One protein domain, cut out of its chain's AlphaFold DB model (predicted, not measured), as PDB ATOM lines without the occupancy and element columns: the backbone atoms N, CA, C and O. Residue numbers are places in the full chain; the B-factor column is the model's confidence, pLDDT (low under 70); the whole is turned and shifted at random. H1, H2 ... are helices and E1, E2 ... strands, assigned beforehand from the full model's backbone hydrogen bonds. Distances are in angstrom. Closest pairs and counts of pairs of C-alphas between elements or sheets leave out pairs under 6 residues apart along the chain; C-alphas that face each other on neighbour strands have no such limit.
ATOM      1  N   SER A   5     -14.270 -18.683  34.700       70.19
ATOM      2  CA  SER A   5     -15.568 -19.284  35.066       70.19
ATOM      3  C   SER A   5     -15.736 -20.756  34.652       70.19
ATOM      4  O   SER A   5     -16.747 -21.408  34.942       70.19
ATOM      5  N   ARG A   6     -14.784 -21.319  33.893       64.44
ATOM      6  CA  ARG A   6     -14.855 -22.708  33.427       64.44
ATOM      7  C   ARG A   6     -14.555 -23.728  34.527       64.44
ATOM      8  O   ARG A   6     -15.009 -24.864  34.377       64.44
ATOM      9  N   PHE A   7     -13.849 -23.340  35.590       69.12
ATOM     10  CA  PHE A   7     -13.455 -24.239  36.681       69.12
ATOM     11  C   PHE A   7     -14.458 -24.302  37.844       69.12
ATOM     12  O   PHE A   7     -14.357 -25.205  38.666       69.12
ATOM     13  N   ASP A   8     -15.491 -23.456  37.860       79.88
ATOM     14  CA  ASP A   8     -16.455 -23.393  38.975       79.88
ATOM     15  C   ASP A   8     -17.433 -24.574  39.048       79.88
ATOM     16  O   ASP A   8     -18.203 -24.705  40.000       79.88
ATOM     17  N   ARG A   9     -17.468 -25.444  38.032       86.69
ATOM     18  CA  ARG A   9     -18.376 -26.596  38.058       86.69
ATOM     19  C   ARG A   9     -17.715 -27.756  38.794       86.69
ATOM     20  O   ARG A   9     -16.657 -28.196  38.342       86.69
ATOM     21  N   PRO A  10     -18.361 -28.316  39.834       92.12
ATOM     22  CA  PRO A  10     -17.820 -29.477  40.518       92.12
ATOM     23  C   PRO A  10     -17.622 -30.622  39.513       92.12
ATOM     24  O   PRO A  10     -18.474 -30.831  38.634       92.12
ATOM     25  N   PRO A  11     -16.490 -31.343  39.590       94.19
ATOM     26  CA  PRO A  11     -16.235 -32.479  38.724       94.19
ATOM     27  C   PRO A  11     -17.274 -33.552  39.039       94.19
ATOM     28  O   PRO A  11     -17.354 -34.052  40.150       94.19
ATOM     29  N   VAL A  12     -18.098 -33.902  38.058       96.00
ATOM     30  CA  VAL A  12     -19.188 -34.870  38.218       96.00
ATOM     31  C   VAL A  12     -18.988 -36.041  37.264       96.00
ATOM     32  O   VAL A  12     -18.580 -35.856  36.114       96.00
ATOM     33  N   CYS A  13     -19.313 -37.251  37.714       96.38
ATOM     34  CA  CYS A  13     -19.233 -38.452  36.896       96.38
ATOM     35  C   CYS A  13     -20.093 -38.284  35.630       96.38
ATOM     36  O   CYS A  13     -21.290 -37.994  35.735       96.38
ATOM     37  N   PRO A  14     -19.537 -38.511  34.425       95.31
ATOM     38  CA  PRO A  14     -20.251 -38.248  33.184       95.31
ATOM     39  C   PRO A  14     -21.398 -39.236  32.906       95.31
ATOM     40  O   PRO A  14     -22.260 -38.962  32.070       95.31
ATOM     41  N   ARG A  15     -21.410 -40.388  33.596       94.38
ATOM     42  CA  ARG A  15     -22.420 -41.443  33.446       94.38
ATOM     43  C   ARG A  15     -23.582 -41.266  34.422       94.38
ATOM     44  O   ARG A  15     -24.715 -41.085  33.981       94.38
ATOM     45  N   CYS A  16     -23.322 -41.303  35.732       94.88
ATOM     46  CA  CYS A  16     -24.370 -41.242  36.760       94.88
ATOM     47  C   CYS A  16     -24.628 -39.830  37.310       94.88
ATOM     48  O   CYS A  16     -25.711 -39.578  37.832       94.88
ATOM     49  N   GLY A  17     -23.689 -38.891  37.148       94.94
ATOM     50  CA  GLY A  17     -23.786 -37.536  37.698       94.94
ATOM     51  C   GLY A  17     -23.329 -37.387  39.152       94.94
ATOM     52  O   GLY A  17     -23.552 -36.322  39.716       94.94
ATOM     53  N   TYR A  18     -22.714 -38.414  39.747       96.06
ATOM     54  CA  TYR A  18     -22.149 -38.361  41.101       96.06
ATOM     55  C   TYR A  18     -21.070 -37.279  41.232       96.06
ATOM     56  O   TYR A  18     -20.271 -37.115  40.311       96.06
ATOM     57  N   ASP A  19     -21.045 -36.563  42.356       96.44
ATOM     58  CA  ASP A  19     -20.048 -35.528  42.636       96.44
ATOM     59  C   ASP A  19     -18.702 -36.153  43.022       96.44
ATOM     60  O   ASP A  19     -18.602 -36.934  43.964       96.44
ATOM     61  N   LEU A  20     -17.659 -35.814  42.271       95.94
ATOM     62  CA  LEU A  20     -16.289 -36.274  42.479       95.94
ATOM     63  C   LEU A  20     -15.450 -35.236  43.226       95.94
ATOM     64  O   LEU A  20     -14.271 -35.483  43.460       95.94
ATOM     65  N   GLY A  21     -16.025 -34.091  43.612       95.25
ATOM     66  CA  GLY A  21     -15.311 -33.013  44.291       95.25
ATOM     67  C   GLY A  21     -14.586 -33.481  45.552       95.25
ATOM     68  O   GLY A  21     -13.439 -33.099  45.763       95.25
ATOM     69  N   GLY A  22     -15.201 -34.365  46.345       94.19
ATOM     70  CA  GLY A  22     -14.562 -34.954  47.527       94.19
ATOM     71  C   GLY A  22     -13.334 -35.803  47.186       94.19
ATOM     72  O   GLY A  22     -12.291 -35.649  47.813       94.19
ATOM     73  N   VAL A  23     -13.427 -36.639  46.146       94.25
ATOM     74  CA  VAL A  23     -12.308 -37.488  45.700       94.25
ATOM     75  C   VAL A  23     -11.173 -36.640  45.130       94.25
ATOM     76  O   VAL A  23     -10.018 -36.876  45.456       94.25
ATOM     77  N   VAL A  24     -11.503 -35.627  44.324       93.75
ATOM     78  CA  VAL A  24     -10.518 -34.717  43.721       93.75
ATOM     79  C   VAL A  24      -9.795 -33.891  44.789       93.75
ATOM     80  O   VAL A  24      -8.588 -33.698  44.688       93.75
ATOM     81  N   ARG A  25     -10.500 -33.428  45.832       92.81
ATOM     82  CA  ARG A  25      -9.895 -32.688  46.958       92.81
ATOM     83  C   ARG A  25      -8.987 -33.549  47.836       92.81
ATOM     84  O   ARG A  25      -8.115 -33.001  48.496       92.81
ATOM     85  N   ALA A  26      -9.200 -34.862  47.863       93.69
ATOM     86  CA  ALA A  26      -8.394 -35.788  48.655       93.69
ATOM     87  C   ALA A  26      -7.042 -36.134  48.005       93.69
ATOM     88  O   ALA A  26      -6.239 -36.839  48.611       93.69
ATOM     89  N   TRP A  27      -6.771 -35.682  46.776       92.94
ATOM     90  CA  TRP A  27      -5.493 -35.941  46.117       92.94
ATOM     91  C   TRP A  27      -4.406 -35.003  46.635       92.94
ATOM     92  O   TRP A  27      -4.416 -33.811  46.343       92.94
ATOM     93  N   THR A  28      -3.450 -35.565  47.370       93.81
ATOM     94  CA  THR A  28      -2.278 -34.852  47.893       93.81
ATOM     95  C   THR A  28      -1.081 -34.957  46.954       93.81
ATOM     96  O   THR A  28      -0.468 -33.944  46.628       93.81
ATOM     97  N   ASP A  29      -0.785 -36.164  46.460       88.44
ATOM     98  CA  ASP A  29       0.545 -36.445  45.899       88.44
ATOM     99  C   ASP A  29       0.552 -36.733  44.392       88.44
ATOM    100  O   ASP A  29       1.526 -36.418  43.704       88.44
ATOM    101  N   ARG A  30      -0.507 -37.348  43.841       90.12
ATOM    102  CA  ARG A  30      -0.601 -37.701  42.410       90.12
ATOM    103  C   ARG A  30      -2.043 -37.663  41.910       90.12
ATOM    104  O   ARG A  30      -2.938 -38.220  42.536       90.12
ATOM    105  N   CYS A  31      -2.252 -37.056  40.742       88.94
ATOM    106  CA  CYS A  31      -3.531 -37.084  40.034       88.94
ATOM    107  C   CYS A  31      -3.622 -38.369  39.191       88.94
ATOM    108  O   CYS A  31      -2.841 -38.513  38.242       88.94
ATOM    109  N   PRO A  32      -4.528 -39.316  39.502       94.25
ATOM    110  CA  PRO A  32      -4.723 -40.476  38.644       94.25
ATOM    111  C   PRO A  32      -5.253 -40.021  37.278       94.25
ATOM    112  O   PRO A  32      -6.090 -39.130  37.180       94.25
ATOM    113  N   LEU A  33      -4.777 -40.620  36.185       94.06
ATOM    114  CA  LEU A  33      -5.296 -40.294  34.848       94.06
ATOM    115  C   LEU A  33      -6.664 -40.942  34.594       94.06
ATOM    116  O   LEU A  33      -7.504 -40.374  33.888       94.06
ATOM    117  N   GLU A  34      -6.893 -42.109  35.193       96.19
ATOM    118  CA  GLU A  34      -8.123 -42.890  35.103       96.19
ATOM    119  C   GLU A  34      -8.569 -43.293  36.512       96.19
ATOM    120  O   GLU A  34      -7.745 -43.652  37.351       96.19
ATOM    121  N   MET A  35      -9.871 -43.213  36.789       95.25
ATOM    122  CA  MET A  35     -10.442 -43.677  38.054       95.25
ATOM    123  C   MET A  35     -11.826 -44.299  37.833       95.25
ATOM    124  O   MET A  35     -12.588 -43.810  36.991       95.25
ATOM    125  N   PRO A  36     -12.206 -45.350  38.577       96.00
ATOM    126  CA  PRO A  36     -13.578 -45.833  38.588       96.00
ATOM    127  C   PRO A  36     -14.469 -44.902  39.421       96.00
ATOM    128  O   PRO A  36     -14.067 -44.363  40.451       96.00
ATOM    129  N   CYS A  37     -15.711 -44.702  38.988       95.75
ATOM    130  CA  CYS A  37     -16.718 -44.026  39.802       95.75
ATOM    131  C   CYS A  37     -17.191 -44.950  40.933       95.75
ATOM    132  O   CYS A  37     -17.685 -46.039  40.646       95.75
ATOM    133  N   SER A  38     -17.124 -44.487  42.183       94.31
ATOM    134  CA  SER A  38     -17.582 -45.229  43.372       94.31
ATOM    135  C   SER A  38     -19.056 -45.653  43.307       94.31
ATOM    136  O   SER A  38     -19.410 -46.701  43.830       94.31
ATOM    137  N   GLU A  39     -19.910 -44.886  42.620       94.06
ATOM    138  CA  GLU A  39     -21.348 -45.178  42.516       94.06
ATOM    139  C   GLU A  39     -21.728 -46.140  41.387       94.06
ATOM    140  O   GLU A  39     -22.625 -46.965  41.537       94.06
ATOM    141  N   CYS A  40     -21.131 -45.981  40.202       93.44
ATOM    142  CA  CYS A  40     -21.569 -46.703  38.998       93.44
ATOM    143  C   CYS A  40     -20.490 -47.578  38.355       93.44
ATOM    144  O   CYS A  40     -20.730 -48.136  37.283       93.44
ATOM    145  N   GLY A  41     -19.296 -47.650  38.952       93.69
ATOM    146  CA  GLY A  41     -18.160 -48.428  38.450       93.69
ATOM    147  C   GLY A  41     -17.609 -47.954  37.102       93.69
ATOM    148  O   GLY A  41     -16.794 -48.633  36.493       93.69
ATOM    149  N   TYR A  42     -18.066 -46.809  36.586       94.31
ATOM    150  CA  TYR A  42     -17.613 -46.294  35.297       94.31
ATOM    151  C   TYR A  42     -16.176 -45.787  35.395       94.31
ATOM    152  O   TYR A  42     -15.920 -44.803  36.088       94.31
ATOM    153  N   GLU A  43     -15.265 -46.430  34.670       95.31
ATOM    154  CA  GLU A  43     -13.897 -45.955  34.471       95.31
ATOM    155  C   GLU A  43     -13.899 -44.673  33.635       95.31
ATOM    156  O   GLU A  43     -14.218 -44.668  32.440       95.31
ATOM    157  N   MET A  44     -13.552 -43.561  34.272       94.94
ATOM    158  CA  MET A  44     -13.473 -42.256  33.635       94.94
ATOM    159  C   MET A  44     -12.037 -41.767  33.569       94.94
ATOM    160  O   MET A  44     -11.287 -41.846  34.536       94.94
ATOM    161  N   ARG A  45     -11.694 -41.177  32.424       95.81
ATOM    162  CA  ARG A  45     -10.477 -40.384  32.273       95.81
ATOM    163  C   ARG A  45     -10.691 -39.024  32.909       95.81
ATOM    164  O   ARG A  45     -11.597 -38.291  32.505       95.81
ATOM    165  N   LEU A  46      -9.852 -38.666  33.867       93.44
ATOM    166  CA  LEU A  46     -10.002 -37.421  34.613       93.44
ATOM    167  C   LEU A  46      -9.747 -36.187  33.757       93.44
ATOM    168  O   LEU A  46     -10.445 -35.188  33.910       93.44
ATOM    169  N   SER A  47      -8.886 -36.287  32.743       93.12
ATOM    170  CA  SER A  47      -8.720 -35.242  31.724       93.12
ATOM    171  C   SER A  47     -10.039 -34.881  31.016       93.12
ATOM    172  O   SER A  47     -10.298 -33.709  30.726       93.12
ATOM    173  N   LEU A  48     -10.925 -35.859  30.786       91.62
ATOM    174  CA  LEU A  48     -12.240 -35.628  30.181       91.62
ATOM    175  C   LEU A  48     -13.194 -34.900  31.143       91.62
ATOM    176  O   LEU A  48     -13.964 -34.038  30.702       91.62
ATOM    177  N   VAL A  49     -13.156 -35.261  32.431       92.69
ATOM    178  CA  VAL A  49     -14.004 -34.694  33.496       92.69
ATOM    179  C   VAL A  49     -13.583 -33.259  33.810       92.69
ATOM    180  O   VAL A  49     -14.426 -32.366  33.798       92.69
ATOM    181  N   MET A  50     -12.276 -33.029  33.958       90.69
ATOM    182  CA  MET A  50     -11.657 -31.728  34.247       90.69
ATOM    183  C   MET A  50     -11.678 -30.763  33.055       90.69
ATOM    184  O   MET A  50     -11.237 -29.622  33.146       90.69
ATOM    185  N   GLY A  51     -12.218 -31.192  31.914       87.75
ATOM    186  CA  GLY A  51     -12.502 -30.293  30.808       87.75
ATOM    187  C   GLY A  51     -11.381 -30.098  29.793       87.75
ATOM    188  O   GLY A  51     -11.556 -29.269  28.899       87.75
ATOM    189  N   ALA A  52     -10.291 -30.868  29.880       89.44
ATOM    190  CA  ALA A  52      -9.186 -30.796  28.924       89.44
ATOM    191  C   ALA A  52      -9.643 -31.169  27.503       89.44
ATOM    192  O   ALA A  52      -9.217 -30.563  26.521       89.44
ATOM    193  N   ASP A  53     -10.574 -32.122  27.399       89.31
ATOM    194  CA  ASP A  53     -11.102 -32.558  26.113       89.31
ATOM    195  C   ASP A  53     -12.095 -31.556  25.521       89.31
ATOM    196  O   ASP A  53     -13.029 -31.081  26.197       89.31
ATOM    197  N   ARG A  54     -11.897 -31.260  24.236       92.06
ATOM    198  CA  ARG A  54     -12.750 -30.362  23.467       92.06
ATOM    199  C   ARG A  54     -13.738 -31.203  22.661       92.06
ATOM    200  O   ARG A  54     -13.312 -32.096  21.936       92.06
ATOM    201  N   PRO A  55     -15.045 -30.895  22.721       94.25
ATOM    202  CA  PRO A  55     -16.008 -31.520  21.823       94.25
ATOM    203  C   PRO A  55     -15.573 -31.300  20.364       94.25
ATOM    204  O   PRO A  55     -14.984 -30.259  20.042       94.25
ATOM    205  N   PRO A  56     -15.883 -32.238  19.462       95.56
ATOM    206  CA  PRO A  56     -15.482 -32.107  18.076       95.56
ATOM    207  C   PRO A  56     -16.134 -30.873  17.436       95.56
ATOM    208  O   PRO A  56     -17.288 -30.542  17.712       95.56
ATOM    209  N   LYS A  57     -15.401 -30.187  16.548       96.12
ATOM    210  CA  LYS A  57     -15.785 -28.873  15.984       96.12
ATOM    211  C   LYS A  57     -17.136 -28.861  15.255       96.12
ATOM    212  O   LYS A  57     -17.724 -27.791  15.096       96.12
ATOM    213  N   TRP A  58     -17.593 -30.021  14.781       95.62
ATOM    214  CA  TRP A  58     -18.872 -30.179  14.088       95.62
ATOM    215  C   TRP A  58     -20.069 -30.203  15.043       95.62
ATOM    216  O   TRP A  58     -21.182 -29.934  14.602       95.62
ATOM    217  N   PHE A  59     -19.855 -30.512  16.326       97.00
ATOM    218  CA  PHE A  59     -20.924 -30.683  17.299       97.00
ATOM    219  C   PHE A  59     -21.522 -29.338  17.714       97.00
ATOM    220  O   PHE A  59     -20.805 -28.388  18.036       97.00
ATOM    221  N   ILE A  60     -22.851 -29.268  17.766       95.94
ATOM    222  CA  ILE A  60     -23.601 -28.049  18.086       95.94
ATOM    223  C   ILE A  60     -23.227 -27.447  19.448       95.94
ATOM    224  O   ILE A  60     -23.198 -26.229  19.604       95.94
ATOM    225  N   GLY A  61     -22.865 -28.285  20.422       94.44
ATOM    226  CA  GLY A  61     -22.427 -27.842  21.745       94.44
ATOM    227  C   GLY A  61     -20.947 -27.441  21.836       94.44
ATOM    228  O   GLY A  61     -20.456 -27.188  22.938       94.44
ATOM    229  N   ALA A  62     -20.203 -27.420  20.724       94.69
ATOM    230  CA  ALA A  62     -18.770 -27.144  20.756       94.69
ATOM    231  C   ALA A  62     -18.414 -25.687  21.078       94.69
ATOM    232  O   ALA A  62     -17.333 -25.426  21.603       94.69
ATOM    233  N   HIS A  63     -19.318 -24.742  20.808       90.75
ATOM    234  CA  HIS A  63     -19.090 -23.317  21.042       90.75
ATOM    235  C   HIS A  63     -20.183 -22.696  21.909       90.75
ATOM    236  O   HIS A  63     -21.332 -23.136  21.922       90.75
ATOM    237  N   ARG A  64     -19.801 -21.648  22.642       86.06
ATOM    238  CA  ARG A  64     -20.715 -20.822  23.428       86.06
ATOM    239  C   ARG A  64     -21.224 -19.697  22.526       86.06
ATOM    240  O   ARG A  64     -20.445 -18.850  22.113       86.06
ATOM    241  N   GLY A  65     -22.511 -19.713  22.192       92.31
ATOM    242  CA  GLY A  65     -23.162 -18.632  21.446       92.31
ATOM    243  C   GLY A  65     -24.271 -19.138  20.533       92.31
ATOM    244  O   GLY A  65     -24.094 -20.150  19.854       92.31
ATOM    245  N   TRP A  66     -25.392 -18.413  20.501       94.44
ATOM    246  CA  TRP A  66     -26.585 -18.769  19.726       94.44
ATOM    247  C   TRP A  66     -26.267 -18.974  18.241       94.44
ATOM    248  O   TRP A  66     -26.425 -20.078  17.726       94.44
ATOM    249  N   PHE A  67     -25.683 -17.966  17.584       95.94
ATOM    250  CA  PHE A  67     -25.312 -18.028  16.165       95.94
ATOM    251  C   PHE A  67     -24.329 -19.156  15.846       95.94
ATOM    252  O   PHE A  67     -24.457 -19.840  14.831       95.94
ATOM    253  N   SER A  68     -23.366 -19.397  16.738       94.12
ATOM    254  CA  SER A  68     -22.371 -20.456  16.561       94.12
ATOM    255  C   SER A  68     -22.975 -21.863  16.659       94.12
ATOM    256  O   SER A  68     -22.489 -22.779  15.991       94.12
ATOM    257  N   GLY A  69     -24.025 -22.026  17.475       92.56
ATOM    258  CA  GLY A  69     -24.825 -23.244  17.561       92.56
ATOM    259  C   GLY A  69     -25.713 -23.396  16.330       92.56
ATOM    260  O   GLY A  69     -25.683 -24.441  15.687       92.56
ATOM    261  N   CYS A  70     -26.411 -22.327  15.929       94.88
ATOM    262  CA  CYS A  70     -27.261 -22.334  14.740       94.88
ATOM    263  C   CYS A  70     -26.483 -22.718  13.478       94.88
ATOM    264  O   CYS A  70     -26.872 -23.655  12.792       94.88
ATOM    265  N   ARG A  71     -25.320 -22.106  13.220       96.56
ATOM    266  CA  ARG A  71     -24.491 -22.430  12.042       96.56
ATOM    267  C   ARG A  71     -24.026 -23.893  12.002       96.56
ATOM    268  O   ARG A  71     -23.737 -24.421  10.933       96.56
ATOM    269  N   ARG A  72     -23.920 -24.555  13.158       95.75
ATOM    270  CA  ARG A  72     -23.481 -25.956  13.273       95.75
ATOM    271  C   ARG A  72     -24.619 -26.963  13.298       95.75
ATOM    272  O   ARG A  72     -24.344 -28.152  13.139       95.75
ATOM    273  N   GLY A  73     -25.856 -26.513  13.482       95.12
ATOM    274  CA  GLY A  73     -27.041 -27.363  13.509       95.12
ATOM    275  C   GLY A  73     -27.112 -28.331  12.330       95.12
ATOM    276  O   GLY A  73     -27.104 -29.535  12.585       95.12
ATOM    277  N   PRO A  74     -27.032 -27.865  11.067       94.94
ATOM    278  CA  PRO A  74     -27.086 -28.741   9.894       94.94
ATOM    279  C   PRO A  74     -25.965 -29.781   9.886       94.94
ATOM    280  O   PRO A  74     -26.189 -30.963   9.647       94.94
ATOM    281  N   GLY A  75     -24.741 -29.353  10.214       96.12
ATOM    282  CA  GLY A  75     -23.578 -30.236  10.247       96.12
ATOM    283  C   GLY A  75     -23.633 -31.275  11.368       96.12
ATOM    284  O   GLY A  75     -23.084 -32.365  11.199       96.12
ATOM    285  N   THR A  76     -24.275 -30.950  12.494       96.12
ATOM    286  CA  THR A  76     -24.572 -31.906  13.570       96.12
ATOM    287  C   THR A  76     -25.676 -32.860  13.138       96.12
ATOM    288  O   THR A  76     -25.513 -34.060  13.312       96.12
ATOM    289  N   LEU A  77     -26.750 -32.345  12.534       95.06
ATOM    290  CA  LEU A  77     -27.888 -33.125  12.053       95.06
ATOM    291  C   LEU A  77     -27.437 -34.206  11.069       95.06
ATOM    292  O   LEU A  77     -27.620 -35.385  11.342       95.06
ATOM    293  N   LEU A  78     -26.730 -33.812  10.006       93.81
ATOM    294  CA  LEU A  78     -26.253 -34.723   8.964       93.81
ATOM    295  C   LEU A  78     -25.353 -35.833   9.521       93.81
ATOM    296  O   LEU A  78     -25.442 -36.988   9.121       93.81
ATOM    297  N   ARG A  79     -24.486 -35.497  10.479       95.00
ATOM    298  CA  ARG A  79     -23.592 -36.475  11.115       95.00
ATOM    299  C   ARG A  79     -24.326 -37.390  12.088       95.00
ATOM    300  O   ARG A  79     -23.981 -38.563  12.176       95.00
ATOM    301  N   MET A  80     -25.330 -36.867  12.793       93.94
ATOM    302  CA  MET A  80     -26.203 -37.647  13.672       93.94
ATOM    303  C   MET A  80     -27.099 -38.620  12.901       93.94
ATOM    304  O   MET A  80     -27.579 -39.574  13.489       93.94
ATOM    305  N   MET A  81     -27.277 -38.449  11.589       91.62
ATOM    306  CA  MET A  81     -27.984 -39.425  10.753       91.62
ATOM    307  C   MET A  81     -27.154 -40.688  10.466       91.62
ATOM    308  O   MET A  81     -27.715 -41.698  10.054       91.62
ATOM    309  N   ILE A  82     -25.832 -40.660  10.682       91.50
ATOM    310  CA  ILE A  82     -24.951 -41.801  10.406       91.50
ATOM    311  C   ILE A  82     -24.909 -42.712  11.643       91.50
ATOM    312  O   ILE A  82     -24.339 -42.322  12.669       91.50
ATOM    313  N   PRO A  83     -25.458 -43.939  11.585       88.06
ATOM    314  CA  PRO A  83     -25.511 -44.816  12.745       88.06
ATOM    315  C   PRO A  83     -24.104 -45.157  13.253       88.06
ATOM    316  O   PRO A  83     -23.199 -45.522  12.505       88.06
ATOM    317  N   GLY A  84     -23.900 -45.006  14.563       88.88
ATOM    318  CA  GLY A  84     -22.647 -45.338  15.245       88.88
ATOM    319  C   GLY A  84     -21.514 -44.309  15.117       88.88
ATOM    320  O   GLY A  84     -20.668 -44.260  16.008       88.88
ATOM    321  N   TRP A  85     -21.480 -43.464  14.083       94.56
ATOM    322  CA  TRP A  85     -20.384 -42.502  13.876       94.56
ATOM    323  C   TRP A  85     -20.300 -41.397  14.953       94.56
ATOM    324  O   TRP A  85     -19.211 -41.199  15.508       94.56
ATOM    325  N   PRO A  86     -21.403 -40.721  15.343       93.81
ATOM    326  CA  PRO A  86     -21.365 -39.706  16.400       93.81
ATOM    327  C   PRO A  86     -20.872 -40.275  17.724       93.81
ATOM    328  O   PRO A  86     -20.106 -39.640  18.441       93.81
ATOM    329  N   TRP A  87     -21.272 -41.506  18.027       93.94
ATOM    330  CA  TRP A  87     -20.973 -42.167  19.292       93.94
ATOM    331  C   TRP A  87     -19.524 -42.642  19.404       93.94
ATOM    332  O   TRP A  87     -19.031 -42.832  20.511       93.94
ATOM    333  N   ARG A  88     -18.816 -42.793  18.277       93.88
ATOM    334  CA  ARG A  88     -17.368 -43.060  18.259       93.88
ATOM    335  C   ARG A  88     -16.533 -41.806  18.515       93.88
ATOM    336  O   ARG A  88     -15.401 -41.918  18.965       93.88
ATOM    337  N   THR A  89     -17.071 -40.633  18.192       94.81
ATOM    338  CA  THR A  89     -16.331 -39.360  18.214       94.81
ATOM    339  C   THR A  89     -16.710 -38.466  19.395       94.81
ATOM    340  O   THR A  89     -15.910 -37.631  19.810       94.81
ATOM    341  N   LEU A  90     -17.907 -38.634  19.958       95.00
ATOM    342  CA  LEU A  90     -18.363 -37.927  21.151       95.00
ATOM    343  C   LEU A  90     -18.036 -38.727  22.411       95.00
ATOM    344  O   LEU A  90     -18.428 -39.880  22.539       95.00
ATOM    345  N   SER A  91     -17.385 -38.090  23.383       95.19
ATOM    346  CA  SER A  91     -17.224 -38.642  24.733       95.19
ATOM    347  C   SER A  91     -18.425 -38.273  25.619       95.19
ATOM    348  O   SER A  91     -18.996 -37.188  25.467       95.19
ATOM    349  N   LEU A  92     -18.797 -39.113  26.596       94.81
ATOM    350  CA  LEU A  92     -19.881 -38.791  27.547       94.81
ATOM    351  C   LEU A  92     -19.633 -37.470  28.285       94.81
ATOM    352  O   LEU A  92     -20.555 -36.686  28.509       94.81
ATOM    353  N   ALA A  93     -18.375 -37.202  28.636       94.56
ATOM    354  CA  ALA A  93     -17.983 -35.963  29.293       94.56
ATOM    355  C   ALA A  93     -18.174 -34.745  28.378       94.56
ATOM    356  O   ALA A  93     -18.665 -33.709  28.835       94.56
ATOM    357  N   SER A  94     -17.849 -34.871  27.084       93.75
ATOM    358  CA  SER A  94     -18.122 -33.815  26.105       93.75
ATOM    359  C   SER A  94     -19.626 -33.554  25.988       93.75
ATOM    360  O   SER A  94     -20.051 -32.408  26.121       93.75
ATOM    361  N   LEU A  95     -20.450 -34.605  25.887       94.62
ATOM    362  CA  LEU A  95     -21.909 -34.489  25.850       94.62
ATOM    363  C   LEU A  95     -22.440 -33.802  27.118       94.62
ATOM    364  O   LEU A  95     -23.291 -32.915  27.036       94.62
ATOM    365  N   GLN A  96     -21.887 -34.144  28.286       94.38
ATOM    366  CA  GLN A  96     -22.275 -33.544  29.559       94.38
ATOM    367  C   GLN A  96     -22.042 -32.038  29.616       94.38
ATOM    368  O   GLN A  96     -22.935 -31.284  30.020       94.38
ATOM    369  N   ARG A  97     -20.824 -31.622  29.259       91.88
ATOM    370  CA  ARG A  97     -20.352 -30.240  29.390       91.88
ATOM    371  C   ARG A  97     -20.943 -29.336  28.315       91.88
ATOM    372  O   ARG A  97     -21.297 -28.194  28.606       91.88
ATOM    373  N   SER A  98     -21.061 -29.850  27.094       92.56
ATOM    374  CA  SER A  98     -21.455 -29.085  25.909       92.56
ATOM    375  C   SER A  98     -22.964 -29.013  25.684       92.56
ATOM    376  O   SER A  98     -23.453 -28.085  25.036       92.56
ATOM    377  N   CYS A  99     -23.731 -29.963  26.221       93.31
ATOM    378  CA  CYS A  99     -25.174 -30.021  26.015       93.31
ATOM    379  C   CYS A  99     -25.938 -29.356  27.177       93.31
ATOM    380  O   CYS A  99     -26.525 -30.015  28.040       93.31
TER     381      CYS A  99
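AT A GLANCE: This is residues 5 to 99 of the 416 residues of an uncharacterized protein of Phycisphaerae bacterium (UniProt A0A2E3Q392). Two loop-rich lobes stand side by side: the first holds the small strand hairpin of E1 and E2 with the short helices H1 and H2, and in the second H3, H4 and H5 follow one another in an open C whose inside is taken up by part of the link of residues 50 to 65. H6, the last helix, comes back from that C to the middle of the domain, while residues 25 to 30 stick out as a free loop at the far end of the first lobe. The printed part has 95 residues, with six named helices and two named strands in the order H1 E1 E2 H2 H3 H4 H5 H6; the two strands form one antiparallel sheet, E1 - E2. The class is mostly helix, though only 40 residues, under half, are in named elements. It is only just loose, close to compact, with a radius of gyration of the C-alphas of 15.1 A and spans of 45 by 31 by 19 A.

IN THESE COORDINATES: Start at residue 5 and pass residues 5 to 20, which hold no named element. Find C-alpha 21 at (-15.311, -33.013, 44.291); there H1 begins, residues 21 to 25, 6.0 A long. E1 is residues 34 to 36, 7.1 A, and E2 residues 43 to 45, 6.9 A. H2 follows at once, residues 46 to 49, 5.0 A. Look next for H3, residues 66 to 70, 6.2 A, and for H4, residues 73 to 80, which runs 10.3 A from C-alpha 73 at (-27.041, -27.363, 13.509). H5 is residues 85 to 89, 6.7 A, and H6 runs 10.0 A over residues 92 to 98, ending at C-alpha 98 at (-21.455, -29.085, 25.909).

HOW THE PARTS SIT: Look first at the hairpin of E1 and E2, antiparallel at 151 degrees, where N 35 and O 44 are 3.0 A apart and N 44 and O 35 2.9 A, both within hydrogen-bond range. The closest C-alphas of E1 and H2, those of Glu 34 and Leu 46, are 5.8 A apart. H2 and H6 only just touch, with 3 pairs of C-alphas within 8 A, the closest Leu 48 and Ala 93 at 5.8 A. H4 and H5 only just touch, and only at the corner, with 3 such pairs, the closest Met 80 and Pro 86 at 5.9 A. H3 and H4 meet only through their link; H5 and H6 are apart, and H1 touches no helix. In H1, H3, H5 and H6 every O i to N i+4 pair is within hydrogen-bond range, in H4 3 of 4, and H2 is too short for such a pair.

THE WHOLE: The two C-alphas farthest apart, those of Asp 29 and Pro 74, are 46.0 A apart. The printed part has no cut, and its long link is H2 to H3, with 16 residues. The mean pLDDT of the printed part is 92.7; look at residues 6 to 7 for the values under 70.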